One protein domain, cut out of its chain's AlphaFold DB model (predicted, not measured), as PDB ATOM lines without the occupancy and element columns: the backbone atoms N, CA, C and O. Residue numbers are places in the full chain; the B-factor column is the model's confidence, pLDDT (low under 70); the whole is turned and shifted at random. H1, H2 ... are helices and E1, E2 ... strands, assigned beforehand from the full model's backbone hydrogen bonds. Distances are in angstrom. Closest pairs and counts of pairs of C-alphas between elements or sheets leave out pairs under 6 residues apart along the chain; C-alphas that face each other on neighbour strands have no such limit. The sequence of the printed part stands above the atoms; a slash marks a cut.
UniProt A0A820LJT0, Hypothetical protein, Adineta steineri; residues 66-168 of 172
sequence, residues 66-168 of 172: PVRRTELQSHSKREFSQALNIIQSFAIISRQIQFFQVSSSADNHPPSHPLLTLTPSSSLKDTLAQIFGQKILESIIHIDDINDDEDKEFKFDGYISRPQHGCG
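This is residues 66 to 168 of the 172 residues of the protein "Hypothetical protein" of Adineta steineri (UniProt A0A820LJT0). Two separate strand hairpins, E1 with E2 and E3 with E4, have the short helix H3 between them, while the long helix H2 packs with its residues 84 to 92 over one face of the hairpin of E1 and E2. Residues 66 to 71 of H1 and residues 73 to 79, of which 76 to 79 belong to H2, stick out at one end of the helical part, and residues 105 to 110 and 147 to 153 stick out as the loop ends of the two hairpins. The printed part has 103 residues, with four named helices and four named strands in the order H1 H2 E1 E2 H3 H4 E3 E4. Both sheets, E1 - E2 and E3 - E4, are antiparallel, and the class is mixed, helices and strands. The whole is loose, with a radius of gyration of the C-alphas of 18.3 A, and elongated, spanning 57 by 33 by 30 A.

E1 is residues 99 to 102 and E2 is residues 114 to 118. E3 is residues 140 to 144, 12.9 A long, and E4 is residues 157 to 161, 13.9 A long, ending at C-alpha 161 at (118.523, 99.913, 142.647). H2 is residues 76 to 93, 26.1 A from C-alpha 76 at (110.027, 125.708, 155.225) to C-alpha 93 at (129.718, 108.656, 153.869). H1 is residues 66 to 74, 12.3 A, H3 is residues 124 to 132, 12.1 A, and H4 is residues 134 to 139, 10.0 A.

In the hairpin of E1 and E2, at 174 degrees, N 101 and O 116 are within hydrogen-bond range at 2.9 A. The closest C-alphas of H2 and E1 are those of Ala 91 and Phe 99, 6.9 A apart. H2 touches H3 with residues 88 to 92 alone, Ile 92 and Thr 127 having the closest C-alphas at 6.3 A, at a shallow tilt of 13 degrees, opposite ways. The closest C-alphas of E2 and H3 are those of Leu 118 and Gln 130, 6.4 A apart; those of H3 and E4 are Leu 124 and Gly 158, 7.6 A apart. H3 touches H4 at a steep tilt of 66 degrees, with the C-alphas of Ala 129 and Ile 136 closest at 6.7 A. In the hairpin of E3 and E4, at 152 degrees, N 141 and O 160 are 2.8 A apart. H1 and H2 are close but not clearly touching, about perpendicular at 77 degrees, the C-alphas of Leu 72 and Glu 79 being closest at 7.2 A. Every O i to N i+4 pair is within hydrogen-bond range in H1, H2 and H3; H4 has 0 of 2, but 3 of 3 O i to N i+3 pairs.

The two C-alphas farthest apart, those of Asn 108 and Asp 151, are 59.8 A apart. The printed part has no cut. The links E1 to E2 and E3 to E4 are long. Mean pLDDT of the printed part is 82.8; residues 104 to 114 and 146 to 152 are under 70.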
ATOM      1  N   PRO A  66     114.162 140.462 156.108       92.25
ATOM      2  CA  PRO A  66     112.747 140.132 156.291       92.25
ATOM      3  C   PRO A  66     112.127 139.391 155.105       92.25
ATOM      4  O   PRO A  66     111.422 138.408 155.299       92.25
ATOM      5  N   VAL A  67     112.449 139.806 153.875       96.38
ATOM      6  CA  VAL A  67     111.933 139.170 152.652       96.38
ATOM      7  C   VAL A  67     112.368 137.703 152.567       96.38
ATOM      8  O   VAL A  67     111.527 136.822 152.410       96.38
ATOM      9  N   ARG A  68     113.665 137.423 152.761       94.06
ATOM     10  CA  ARG A  68     114.204 136.050 152.756       94.06
ATOM     11  C   ARG A  68     113.668 135.216 153.910       94.06
ATOM     12  O   ARG A  68     113.452 134.020 153.758       94.06
ATOM     13  N   ARG A  69     113.444 135.833 155.071       92.94
ATOM     14  CA  ARG A  69     112.832 135.157 156.216       92.94
ATOM     15  C   ARG A  69     111.419 134.689 155.884       92.94
ATOM     16  O   ARG A  69     111.104 133.533 156.142       92.94
ATOM     17  N   THR A  70     110.596 135.554 155.296       94.00
ATOM     18  CA  THR A  70     109.238 135.194 154.869       94.00
ATOM     19  C   THR A  70     109.266 134.097 153.807       94.00
ATOM     20  O   THR A  70     108.485 133.154 153.884       94.00
ATOM     21  N   GLU A  71     110.204 134.168 152.860       95.31
ATOM     22  CA  GLU A  71     110.399 133.134 151.838       95.31
ATOM     23  C   GLU A  71     110.813 131.780 152.439       95.31
ATOM     24  O   GLU A  71     110.264 130.744 152.063       95.31
ATOM     25  N   LEU A  72     111.731 131.767 153.413       92.75
ATOM     26  CA  LEU A  72     112.110 130.553 154.140       92.75
ATOM     27  C   LEU A  72     110.921 129.983 154.920       92.75
ATOM     28  O   LEU A  72     110.740 128.770 154.978       92.75
ATOM     29  N   GLN A  73     110.105 130.841 155.533       91.50
ATOM     30  CA  GLN A  73     108.928 130.412 156.285       91.50
ATOM     31  C   GLN A  73     107.874 129.785 155.367       91.50
ATOM     32  O   GLN A  73     107.376 128.697 155.676       91.50
ATOM     33  N   SER A  74     107.581 130.411 154.221       94.69
ATOM     34  CA  SER A  74     106.609 129.894 153.252       94.69
ATOM     35  C   SER A  74     107.065 128.586 152.597       94.69
ATOM     36  O   SER A  74     106.234 127.716 152.340       94.69
ATOM     37  N   HIS A  75     108.374 128.393 152.408       94.25
ATOM     38  CA  HIS A  75     108.956 127.182 151.816       94.25
ATOM     39  C   HIS A  75     109.614 126.238 152.835       94.25
ATOM     40  O   HIS A  75     110.355 125.334 152.452       94.25
ATOM     41  N   SER A  76     109.325 126.396 154.129       90.56
ATOM     42  CA  SER A  76     110.027 125.708 155.225       90.56
ATOM     43  C   SER A  76     110.105 124.189 155.066       90.56
ATOM     44  O   SER A  76     111.165 123.609 155.273       90.56
ATOM     45  N   LYS A  77     109.019 123.536 154.629       89.56
ATOM     46  CA  LYS A  77     109.001 122.084 154.370       89.56
ATOM     47  C   LYS A  77     109.973 121.676 153.260       89.56
ATOM     48  O   LYS A  77     110.660 120.670 153.397       89.56
ATOM     49  N   ARG A  78     110.043 122.453 152.173       92.69
ATOM     50  CA  ARG A  78     110.930 122.181 151.032       92.69
ATOM     51  C   ARG A  78     112.391 122.351 151.432       92.69
ATOM     52  O   ARG A  78     113.191 121.450 151.200       92.69
ATOM     53  N   GLU A  79     112.715 123.478 152.059       92.44
ATOM     54  CA  GLU A  79     114.077 123.785 152.509       92.44
ATOM     55  C   GLU A  79     114.546 122.791 153.583       92.44
ATOM     56  O   GLU A  79     115.686 122.330 153.560       92.44
ATOM     57  N   PHE A  80     113.644 122.375 154.479       90.12
ATOM     58  CA  PHE A  80     113.921 121.334 155.465       90.12
ATOM     59  C   PHE A  80     114.252 119.988 154.809       90.12
ATOM     60  O   PHE A  80     115.255 119.371 155.165       90.12
ATOM     61  N   SER A  81     113.466 119.546 153.823       89.81
ATOM     62  CA  SER A  81     113.743 118.304 153.089       89.81
ATOM     63  C   SER A  81     115.087 118.347 152.359       89.81
ATOM     64  O   SER A  81     115.824 117.363 152.368       89.81
ATOM     65  N   GLN A  82     115.454 119.490 151.769       92.25
ATOM     66  CA  GLN A  82     116.772 119.660 151.149       92.25
ATOM     67  C   GLN A  82     117.905 119.560 152.178       92.25
ATOM     68  O   GLN A  82     118.878 118.840 151.953       92.25
ATOM     69  N   ALA A  83     117.765 120.224 153.328       90.75
ATOM     70  CA  ALA A  83     118.740 120.131 154.412       90.75
ATOM     71  C   ALA A  83     118.875 118.691 154.935       90.75
ATOM     72  O   ALA A  83     119.990 118.212 155.152       90.75
ATOM     73  N   LEU A  84     117.755 117.977 155.081       89.06
ATOM     74  CA  LEU A  84     117.744 116.579 155.500       89.06
ATOM     75  C   LEU A  84     118.483 115.685 154.495       89.06
ATOM     76  O   LEU A  84     119.305 114.876 154.915       89.06
ATOM     77  N   ASN A  85     118.277 115.871 153.187       90.25
ATOM     78  CA  ASN A  85     118.990 115.118 152.145       90.25
ATOM     79  C   ASN A  85     120.513 115.320 152.215       90.25
ATOM     80  O   ASN A  85     121.283 114.372 152.039       90.25
ATOM     81  N   ILE A  86     120.962 116.545 152.506       91.25
ATOM     82  CA  ILE A  86     122.386 116.848 152.695       91.25
ATOM     83  C   ILE A  86     122.923 116.100 153.921       91.25
ATOM     84  O   ILE A  86     123.948 115.426 153.828       91.25
ATOM     85  N   ILE A  87     122.214 116.163 155.054       89.19
ATOM     86  CA  ILE A  87     122.593 115.449 156.285       89.19
ATOM     87  C   ILE A  87     122.661 113.939 156.036       89.19
ATOM     88  O   ILE A  87     123.645 113.308 156.413       89.19
ATOM     89  N   GLN A  88     121.659 113.365 155.365       89.56
ATOM     90  CA  GLN A  88     121.622 111.945 155.010       89.56
ATOM     91  C   GLN A  88     122.804 111.550 154.115       89.56
ATOM     92  O   GLN A  88     123.424 110.517 154.348       89.56
ATOM     93  N   SER A  89     123.180 112.390 153.147       90.19
ATOM     94  CA  SER A  89     124.343 112.146 152.280       90.19
ATOM     95  C   SER A  89     125.651 112.109 153.079       90.19
ATOM     96  O   SER A  89     126.454 111.188 152.921       90.19
ATOM     97  N   PHE A  90     125.847 113.060 154.000       89.56
ATOM     98  CA  PHE A  90     127.008 113.053 154.899       89.56
ATOM     99  C   PHE A  90     127.021 111.848 155.832       89.56
ATOM    100  O   PHE A  90     128.087 111.289 156.096       89.56
ATOM    101  N   ALA A  91     125.849 111.439 156.303       87.00
ATOM    102  CA  ALA A  91     125.671 110.268 157.140       87.00
ATOM    103  C   ALA A  91     126.049 108.955 156.439       87.00
ATOM    104  O   ALA A  91     126.709 108.117 157.049       87.00
ATOM    105  N   ILE A  92     125.690 108.787 155.161       88.62
ATOM    106  CA  ILE A  92     126.057 107.603 154.360       88.62
ATOM    107  C   ILE A  92     127.579 107.486 154.214       88.62
ATOM    108  O   ILE A  92     128.132 106.387 154.265       88.62
ATOM    109  N   ILE A  93     128.263 108.618 154.048       87.44
ATOM    110  CA  ILE A  93     129.718 108.656 153.869       87.44
ATOM    111  C   ILE A  93     130.436 108.487 155.218       87.44
ATOM    112  O   ILE A  93     131.411 107.744 155.324       87.44
ATOM    113  N   SER A  94     129.939 109.131 156.277       86.06
ATOM    114  CA  SER A  94     130.597 109.223 157.589       86.06
ATOM    115  C   SER A  94     130.100 108.157 158.572       86.06
ATOM    116  O   SER A  94     129.657 108.465 159.677       86.06
ATOM    117  N   ARG A  95     130.189 106.884 158.177       79.88
ATOM    118  CA  ARG A  95     129.532 105.738 158.846       79.88
ATOM    119  C   ARG A  95     129.934 105.490 160.308       79.88
ATOM    120  O   ARG A  95     129.210 104.836 161.051       79.88
ATOM    121  N   GLN A  96     131.084 106.011 160.730       80.31
ATOM    122  CA  GLN A  96     131.608 105.869 162.097       80.31
ATOM    123  C   GLN A  96     131.134 106.977 163.051       80.31
ATOM    124  O   GLN A  96     131.532 107.006 164.213       80.31
ATOM    125  N   ILE A  97     130.308 107.907 162.569       81.69
ATOM    126  CA  ILE A  97     129.809 109.043 163.342       81.69
ATOM    127  C   ILE A  97     128.328 108.825 163.640       81.69
ATOM    128  O   ILE A  97     127.546 108.485 162.755       81.69
ATOM    129  N   GLN A  98     127.936 109.053 164.892       82.50
ATOM    130  CA  GLN A  98     126.528 109.074 165.268       82.50
ATOM    131  C   GLN A  98     125.893 110.391 164.813       82.50
ATOM    132  O   GLN A  98     126.339 111.471 165.209       82.50
ATOM    133  N   PHE A  99     124.820 110.303 164.033       82.06
ATOM    134  CA  PHE A  99     123.996 111.458 163.680       82.06
ATOM    135  C   PHE A  99     122.688 111.405 164.460       82.06
ATOM    136  O   PHE A  99     122.023 110.371 164.520       82.06
ATOM    137  N   PHE A 100     122.313 112.537 165.048       80.25
ATOM    138  CA  PHE A 100     121.063 112.684 165.778       80.25
ATOM    139  C   PHE A 100     120.398 113.992 165.374       80.25
ATOM    140  O   PHE A 100     120.979 115.066 165.539       80.25
ATOM    141  N   GLN A 101     119.187 113.901 164.828       76.12
ATOM    142  CA  GLN A 101     118.414 115.061 164.412       76.12
ATOM    143  C   GLN A 101     117.018 115.019 165.018       76.12
ATOM    144  O   GLN A 101     116.285 114.036 164.909       76.12
ATOM    145  N   VAL A 102     116.649 116.135 165.636       74.44
ATOM    146  CA  VAL A 102     115.343 116.351 166.248       74.44
ATOM    147  C   VAL A 102     114.741 117.604 165.637       74.44
ATOM    148  O   VAL A 102     115.428 118.614 165.479       74.44
ATOM    149  N   SER A 103     113.461 117.539 165.288       75.19
ATOM    150  CA  SER A 103     112.647 118.721 165.016       75.19
ATOM    151  C   SER A 103     111.637 118.899 166.139       75.19
ATOM    152  O   SER A 103     111.006 117.932 166.563       75.19
ATOM    153  N   SER A 104     111.440 120.135 166.571       65.69
ATOM    154  CA  SER A 104     110.340 120.519 167.452       65.69
ATOM    155  C   SER A 104     109.438 121.474 166.674       65.69
ATOM    156  O   SER A 104     109.927 122.389 166.008       65.69
ATOM    157  N   SER A 105     108.133 121.208 166.686       62.53
ATOM    158  CA  SER A 105     107.125 122.149 166.198       62.53
ATOM    159  C   SER A 105     106.950 123.295 167.195       62.53
ATOM    160  O   SER A 105     107.208 123.128 168.381       62.53
ATOM    161  N   ALA A 106     106.501 124.455 166.709       55.62
ATOM    162  CA  ALA A 106     106.310 125.661 167.517       55.62
ATOM    163  C   ALA A 106     105.215 125.534 168.596       55.62
ATOM    164  O   ALA A 106     105.250 126.270 169.580       55.62
ATOM    165  N   ASP A 107     104.272 124.601 168.442       54.75
ATOM    166  CA  ASP A 107     103.364 124.229 169.526       54.75
ATOM    167  C   ASP A 107     104.152 123.421 170.552       54.75
ATOM    168  O   ASP A 107     104.748 122.416 170.174       54.75
ATOM    169  N   ASN A 108     104.139 123.880 171.813       50.59
ATOM    170  CA  ASN A 108     104.812 123.405 173.043       50.59
ATOM    171  C   ASN A 108     104.728 121.891 173.371       50.59
ATOM    172  O   ASN A 108     104.892 121.478 174.519       50.59
ATOM    173  N   HIS A 109     104.459 121.036 172.399       54.91
ATOM    174  CA  HIS A 109     104.568 119.603 172.515       54.91
ATOM    175  C   HIS A 109     106.044 119.180 172.554       54.91
ATOM    176  O   HIS A 109     106.875 119.720 171.813       54.91
ATOM    177  N   PRO A 110     106.387 118.203 173.413       55.38
ATOM    178  CA  PRO A 110     107.719 117.619 173.421       55.38
ATOM    179  C   PRO A 110     108.085 117.143 172.005       55.38
ATOM    180  O   PRO A 110     107.196 116.708 171.265       55.38
ATOM    181  N   PRO A 111     109.367 117.247 171.601       56.31
ATOM    182  CA  PRO A 111     109.808 116.852 170.267       56.31
ATOM    183  C   PRO A 111     109.325 115.433 169.973       56.31
ATOM    184  O   PRO A 111     109.703 114.499 170.677       56.31
ATOM    185  N   SER A 112     108.439 115.303 168.978       55.62
ATOM    186  CA  SER A 112     107.588 114.119 168.879       55.62
ATOM    187  C   SER A 112     108.410 112.854 168.673       55.62
ATOM    188  O   SER A 112     108.190 111.915 169.417       55.62
ATOM    189  N   HIS A 113     109.405 112.831 167.786       58.88
ATOM    190  CA  HIS A 113     110.335 111.710 167.620       58.88
ATOM    191  C   HIS A 113     111.612 112.210 166.920       58.88
ATOM    192  O   HIS A 113     111.548 113.210 166.193       58.88
ATOM    193  N   PRO A 114     112.781 111.570 167.115       65.81
ATOM    194  CA  PRO A 114     113.958 111.888 166.316       65.81
ATOM    195  C   PRO A 114     113.667 111.585 164.843       65.81
ATOM    196  O   PRO A 114     113.214 110.495 164.500       65.81
ATOM    197  N   LEU A 115     113.925 112.559 163.975       73.44
ATOM    198  CA  LEU A 115     113.702 112.430 162.533       73.44
ATOM    199  C   LEU A 115     114.787 111.585 161.862       73.44
ATOM    200  O   LEU A 115     114.535 110.927 160.859       73.44
ATOM    201  N   LEU A 116     115.994 111.605 162.427       77.12
ATOM    202  CA  LEU A 116     117.103 110.768 162.002       77.12
ATOM    203  C   LEU A 116     117.926 110.389 163.231       77.12
ATOM    204  O   LEU A 116     118.458 111.259 163.921       77.12
ATOM    205  N   THR A 117     118.029 109.090 163.495       79.81
ATOM    206  CA  THR A 117     118.979 108.532 164.463       79.81
ATOM    207  C   THR A 117     119.814 107.508 163.728       79.81
ATOM    208  O   THR A 117     119.274 106.511 163.260       79.81
ATOM    209  N   LEU A 118     121.112 107.771 163.618       81.44
ATOM    210  CA  LEU A 118     122.050 106.847 163.001       81.44
ATOM    211  C   LEU A 118     123.065 106.403 164.021       81.44
ATOM    212  O   LEU A 118     123.837 107.221 164.521       81.44
ATOM    213  N   THR A 119     123.056 105.113 164.318       83.88
ATOM    214  CA  THR A 119     124.114 104.488 165.095       83.88
ATOM    215  C   THR A 119     125.303 104.196 164.180       83.88
ATOM    216  O   THR A 119     125.106 103.838 163.014       83.88
ATOM    217  N   PRO A 120     126.542 104.339 164.683       84.19
ATOM    218  CA  PRO A 120     127.722 103.951 163.926       84.19
ATOM    219  C   PRO A 120     127.602 102.500 163.451       84.19
ATOM    220  O   PRO A 120     127.312 101.607 164.249       84.19
ATOM    221  N   SER A 121     127.830 102.268 162.162       83.00
ATOM    222  CA  SER A 121     127.864 100.925 161.580       83.00
ATOM    223  C   SER A 121     129.053 100.795 160.640       83.00
ATOM    224  O   SER A 121     129.425 101.735 159.943       83.00
ATOM    225  N   SER A 122     129.671  99.619 160.619       82.38
ATOM    226  CA  SER A 122     130.695  99.281 159.629       82.38
ATOM    227  C   SER A 122     130.088  98.964 158.257       82.38
ATOM    228  O   SER A 122     130.767  99.109 157.243       82.38
ATOM    229  N   SER A 123     128.812  98.575 158.218       87.81
ATOM    230  CA  SER A 123     128.093  98.147 157.020       87.81
ATOM    231  C   SER A 123     127.326  99.310 156.389       87.81
ATOM    232  O   SER A 123     126.397  99.861 156.982       87.81
ATOM    233  N   LEU A 124     127.669  99.641 155.140       88.88
ATOM    234  CA  LEU A 124     126.944 100.628 154.329       88.88
ATOM    235  C   LEU A 124     125.462 100.226 154.188       88.88
ATOM    236  O   LEU A 124     124.571 101.067 154.301       88.88
ATOM    237  N   LYS A 125     125.189  98.925 154.036       90.88
ATOM    238  CA  LYS A 125     123.833  98.368 153.959       90.88
ATOM    239  C   LYS A 125     122.989  98.721 155.184       90.88
ATOM    240  O   LYS A 125     121.837  99.126 155.039       90.88
ATOM    241  N   ASP A 126     123.568  98.613 156.377       90.25
ATOM    242  CA  ASP A 126     122.862  98.907 157.625       90.25
ATOM    243  C   ASP A 126     122.600 100.406 157.757       90.25
ATOM    244  O   ASP A 126     121.503 100.806 158.143       90.25
ATOM    245  N   THR A 127     123.565 101.248 157.374       90.25
ATOM    246  CA  THR A 127     123.370 102.703 157.325       90.25
ATOM    247  C   THR A 127     122.227 103.077 156.376       90.25
ATOM    248  O   THR A 127     121.362 103.869 156.749       90.25
ATOM    249  N   LEU A 128     122.146 102.471 155.183       91.62
ATOM    250  CA  LEU A 128     121.027 102.696 154.255       91.62
ATOM    251  C   LEU A 128     119.685 102.261 154.850       91.62
ATOM    252  O   LEU A 128     118.691 102.966 154.681       91.62
ATOM    253  N   ALA A 129     119.653 101.135 155.563       91.25
ATOM    254  CA  ALA A 129     118.448 100.647 156.225       91.25
ATOM    255  C   ALA A 129     117.979 101.582 157.350       91.25
ATOM    256  O   ALA A 129     116.776 101.776 157.515       91.25
ATOM    257  N   GLN A 130     118.906 102.183 158.101       89.56
ATOM    258  CA  GLN A 130     118.567 103.146 159.150       89.56
ATOM    259  C   GLN A 130     118.051 104.478 158.577       89.56
ATOM    260  O   GLN A 130     117.164 105.087 159.168       89.56
ATOM    261  N   ILE A 131     118.565 104.923 157.422       89.12
ATOM    262  CA  ILE A 131     118.149 106.186 156.785       89.12
ATOM    263  C   ILE A 131     116.828 106.037 156.024       89.12
ATOM    264  O   ILE A 131     115.931 106.864 156.166       89.12
ATOM    265  N   PHE A 132     116.718 105.008 155.181       89.06
ATOM    266  CA  PHE A 132     115.614 104.852 154.224       89.06
ATOM    267  C   PHE A 132     114.609 103.759 154.614       89.06
ATOM    268  O   PHE A 132     113.631 103.539 153.898       89.06
ATOM    269  N   GLY A 133     114.836 103.077 155.738       89.88
ATOM    270  CA  GLY A 133     114.036 101.948 156.200       89.88
ATOM    271  C   GLY A 133     114.457 100.616 155.574       89.88
ATOM    272  O   GLY A 133     115.058 100.555 154.502       89.88
ATOM    273  N   GLN A 134     114.088  99.511 156.227       90.12
ATOM    274  CA  GLN A 134     114.511  98.163 155.820       90.12
ATOM    275  C   GLN A 134     114.023  97.749 154.423       90.12
ATOM    276  O   GLN A 134     114.706  96.992 153.739       90.12
ATOM    277  N   LYS A 135     112.889  98.292 153.958       89.31
ATOM    278  CA  LYS A 135     112.303  97.966 152.645       89.31
ATOM    279  C   LYS A 135     113.241  98.257 151.471       89.31
ATOM    280  O   LYS A 135     113.146  97.597 150.443       89.31
ATOM    281  N   ILE A 136     114.158  99.221 151.604       90.56
ATOM    282  CA  ILE A 136     115.102  99.542 150.523       90.56
ATOM    283  C   ILE A 136     116.062  98.380 150.233       90.56
ATOM    284  O   ILE A 136     116.536  98.232 149.112       90.56
ATOM    285  N   LEU A 137     116.340  97.525 151.222       90.94
ATOM    286  CA  LEU A 137     117.302  96.433 151.078       90.94
ATOM    287  C   LEU A 137     116.841  95.389 150.048       90.94
ATOM    288  O   LEU A 137     117.656  94.776 149.354       90.94
ATOM    289  N   GLU A 138     115.527  95.232 149.904       90.69
ATOM    290  CA  GLU A 138     114.885  94.338 148.938       90.69
ATOM    291  C   GLU A 138     114.928  94.879 147.506       90.69
ATOM    292  O   GLU A 138     114.737  94.122 146.555       90.69
ATOM    293  N   SER A 139     115.258  96.158 147.310       91.44
ATOM    294  CA  SER A 139     115.312  96.793 145.990       91.44
ATOM    295  C   SER A 139     116.702  97.257 145.566       91.44
ATOM    296  O   SER A 139     116.811  97.842 144.493       91.44
ATOM    297  N   ILE A 140     117.762  96.956 146.326       93.06
ATOM    298  CA  ILE A 140     119.151  97.323 145.991       93.06
ATOM    299  C   ILE A 140     120.074  96.118 145.757       93.06
ATOM    300  O   ILE A 140     119.964  95.088 146.425       93.06
ATOM    301  N   ILE A 141     121.025  96.277 144.837       92.88
ATOM    302  CA  ILE A 141     122.188  95.407 144.629       92.88
ATOM    303  C   ILE A 141     123.465  96.142 145.038       92.88
ATOM    304  O   ILE A 141     123.542  97.365 144.920       92.88
ATOM    305  N   HIS A 142     124.441  95.394 145.549       91.88
ATOM    306  CA  HIS A 142     125.782  95.906 145.834       91.88
ATOM    307  C   HIS A 142     126.558  96.019 144.517       91.88
ATOM    308  O   HIS A 142     126.405  95.171 143.639       91.88
ATOM    309  N   ILE A 143     127.303  97.109 144.373       88.88
ATOM    310  CA  ILE A 143     128.292  97.332 143.327       88.88
ATOM    311  C   ILE A 143     129.634  97.358 144.039       88.88
ATOM    312  O   ILE A 143     129.924  98.299 144.779       88.88
ATOM    313  N   ASP A 144     130.429  96.342 143.779       83.25
ATOM    314  CA  ASP A 144     131.851  96.277 144.040       83.25
ATOM    315  C   ASP A 144     132.602  96.152 142.709       83.25
ATOM    316  O   ASP A 144     132.075  95.655 141.711       83.25
ATOM    317  N   ASP A 145     133.838  96.644 142.658       71.44
ATOM    318  CA  ASP A 145     134.732  96.339 141.543       71.44
ATOM    319  C   ASP A 145     135.129  94.857 141.613       71.44
ATOM    320  O   ASP A 145     135.967  94.462 142.415       71.44
ATOM    321  N   ILE A 146     134.517  94.030 140.760       59.62
ATOM    322  CA  ILE A 146     134.705  92.564 140.724       59.62
ATOM    323  C   ILE A 146     136.003  92.158 139.983       59.62
ATOM    324  O   ILE A 146     136.315  90.977 139.874       59.62
ATOM    325  N   ASN A 147     136.790  93.110 139.471       56.34
ATOM    326  CA  ASN A 147     138.030  92.805 138.751       56.34
ATOM    327  C   ASN A 147     139.252  93.290 139.539       56.34
ATOM    328  O   ASN A 147     139.490  94.496 139.610       56.34
ATOM    329  N   ASP A 148     140.041  92.333 140.038       60.81
ATOM    330  CA  ASP A 148     141.374  92.479 140.653       60.81
ATOM    331  C   ASP A 148     142.457  92.953 139.649       60.81
ATOM    332  O   ASP A 148     143.595  92.489 139.666       60.81
ATOM    333  N   ASP A 149     142.124  93.871 138.740       66.81
ATOM    334  CA  ASP A 149     143.133  94.543 137.920       66.81
ATOM    335  C   ASP A 149     143.773  95.645 138.778       66.81
ATOM    336  O   ASP A 149     143.172  96.702 138.998       66.81
ATOM    337  N   GLU A 150     144.994  95.407 139.272       65.12
ATOM    338  CA  GLU A 150     145.735  96.353 140.130       65.12
ATOM    339  C   GLU A 150     145.994  97.727 139.466       65.12
ATOM    340  O   GLU A 150     146.292  98.697 140.161       65.12
ATOM    341  N   ASP A 151     145.803  97.838 138.147       69.12
ATOM    342  CA  ASP A 151     146.087  99.032 137.340       69.12
ATOM    343  C   ASP A 151     144.915 100.031 137.215       69.12
ATOM    344  O   ASP A 151     145.024 101.036 136.504       69.12
ATOM    345  N   LYS A 152     143.767  99.801 137.871       68.06
ATOM    346  CA  LYS A 152     142.638 100.750 137.811       68.06
ATOM    347  C   LYS A 152     142.794 101.922 138.787       68.06
ATOM    348  O   LYS A 152     142.893 101.751 139.999       68.06
ATOM    349  N   GLU A 153     142.694 103.137 138.246       80.50
ATOM    350  CA  GLU A 153     142.740 104.407 138.992       80.50
ATOM    351  C   GLU A 153     141.495 104.649 139.875       80.50
ATOM    352  O   GLU A 153     141.554 105.391 140.857       80.50
ATOM    353  N   PHE A 154     140.367 104.001 139.567       79.25
ATOM    354  CA  PHE A 154     139.088 104.215 140.248       79.25
ATOM    355  C   PHE A 154     138.586 102.936 140.906       79.25
ATOM    356  O   PHE A 154     138.630 101.871 140.298       79.25
ATOM    357  N   LYS A 155     138.078 103.079 142.135       79.69
ATOM    358  CA  LYS A 155     137.413 102.020 142.897       79.69
ATOM    359  C   LYS A 155     135.975 102.420 143.186       79.69
ATOM    360  O   LYS A 155     135.738 103.507 143.722       79.69
ATOM    361  N   PHE A 156     135.037 101.542 142.873       84.75
ATOM    362  CA  PHE A 156     133.617 101.710 143.142       84.75
ATOM    363  C   PHE A 156     133.171 100.747 144.248       84.75
ATOM    364  O   PHE A 156     133.391  99.543 144.175       84.75
ATOM    365  N   ASP A 157     132.534 101.299 145.279       86.44
ATOM    366  CA  ASP A 157     131.861 100.545 146.338       86.44
ATOM    367  C   ASP A 157     130.557 101.267 146.684       86.44
ATOM    368  O   ASP A 157     130.554 102.464 147.001       86.44
ATOM    369  N   GLY A 158     129.426 100.571 146.583       91.00
ATOM    370  CA  GLY A 158     128.128 101.178 146.845       91.00
ATOM    371  C   GLY A 158     126.939 100.283 146.541       91.00
ATOM    372  O   GLY A 158     127.069  99.096 146.276       91.00
ATOM    373  N   TYR A 159     125.740 100.858 146.581       92.56
ATOM    374  CA  TYR A 159     124.505 100.153 146.242       92.56
ATOM    375  C   TYR A 159     123.734 100.920 145.174       92.56
ATOM    376  O   TYR A 159     123.641 102.146 145.231       92.56
ATOM    377  N   ILE A 160     123.125 100.190 144.242       93.19
ATOM    378  CA  ILE A 160     122.212 100.734 143.232       93.19
ATOM    379  C   ILE A 160     120.888  99.974 143.262       93.19
ATOM    380  O   ILE A 160     120.833  98.820 143.680       93.19
ATOM    381  N   SER A 161     119.803 100.603 142.814       93.81
ATOM    382  CA  SER A 161     118.523  99.913 142.647       93.81
ATOM    383  C   SER A 161     118.629  98.740 141.668       93.81
ATOM    384  O   SER A 161     119.303  98.830 140.643       93.81
ATOM    385  N   ARG A 162     117.911  97.648 141.954       92.62
ATOM    386  CA  ARG A 162     117.759  96.518 141.033       92.62
ATOM    387  C   ARG A 162     117.116  97.007 139.728       92.62
ATOM    388  O   ARG A 162     116.137  97.752 139.795       92.62
ATOM    389  N   PRO A 163     117.558  96.524 138.556       89.69
ATOM    390  CA  PRO A 163     116.964  96.885 137.265       89.69
ATOM    391  C   PRO A 163     115.606  96.195 136.998       89.69
ATOM    392  O   PRO A 163     115.171  96.093 135.855       89.69
ATOM    393  N   GLN A 164     114.929  95.692 138.035       91.38
ATOM    394  CA  GLN A 164     113.650  94.996 137.921       91.38
ATOM    395  C   GLN A 164     112.476  95.982 138.002       91.38
ATOM    396  O   GLN A 164     112.528  96.995 138.706       91.38
ATOM    397  N   HIS A 165     111.392  95.670 137.289       85.69
ATOM    398  CA  HIS A 165     110.165  96.459 137.338       85.69
ATOM    399  C   HIS A 165     109.662  96.605 138.784       85.69
ATOM    400  O   HIS A 165     109.568  95.622 139.515       85.69
ATOM    401  N   GLY A 166     109.357  97.837 139.198       82.81
ATOM    402  CA  GLY A 166     108.907  98.155 140.558       82.81
ATOM    403  C   GLY A 166     110.019  98.353 141.600       82.81
ATOM    404  O   GLY A 166     109.721  98.817 142.695       82.81
ATOM    405  N   CYS A 167     111.290  98.074 141.280       84.38
ATOM    406  CA  CYS A 167     112.423  98.317 142.190       84.38
ATOM    407  C   CYS A 167     113.049  99.717 142.047       84.38
ATOM    408  O   CYS A 167     113.867 100.119 142.879       84.38
ATOM    409  N   GLY A 168     112.677 100.457 140.999       82.44
ATOM    410  CA  GLY A 168     113.062 101.855 140.805       82.44
ATOM    411  C   GLY A 168     112.295 102.815 141.718       82.44
ATOM    412  O   GLY A 168     111.332 102.441 142.386       82.44
TER     413      GLY A 168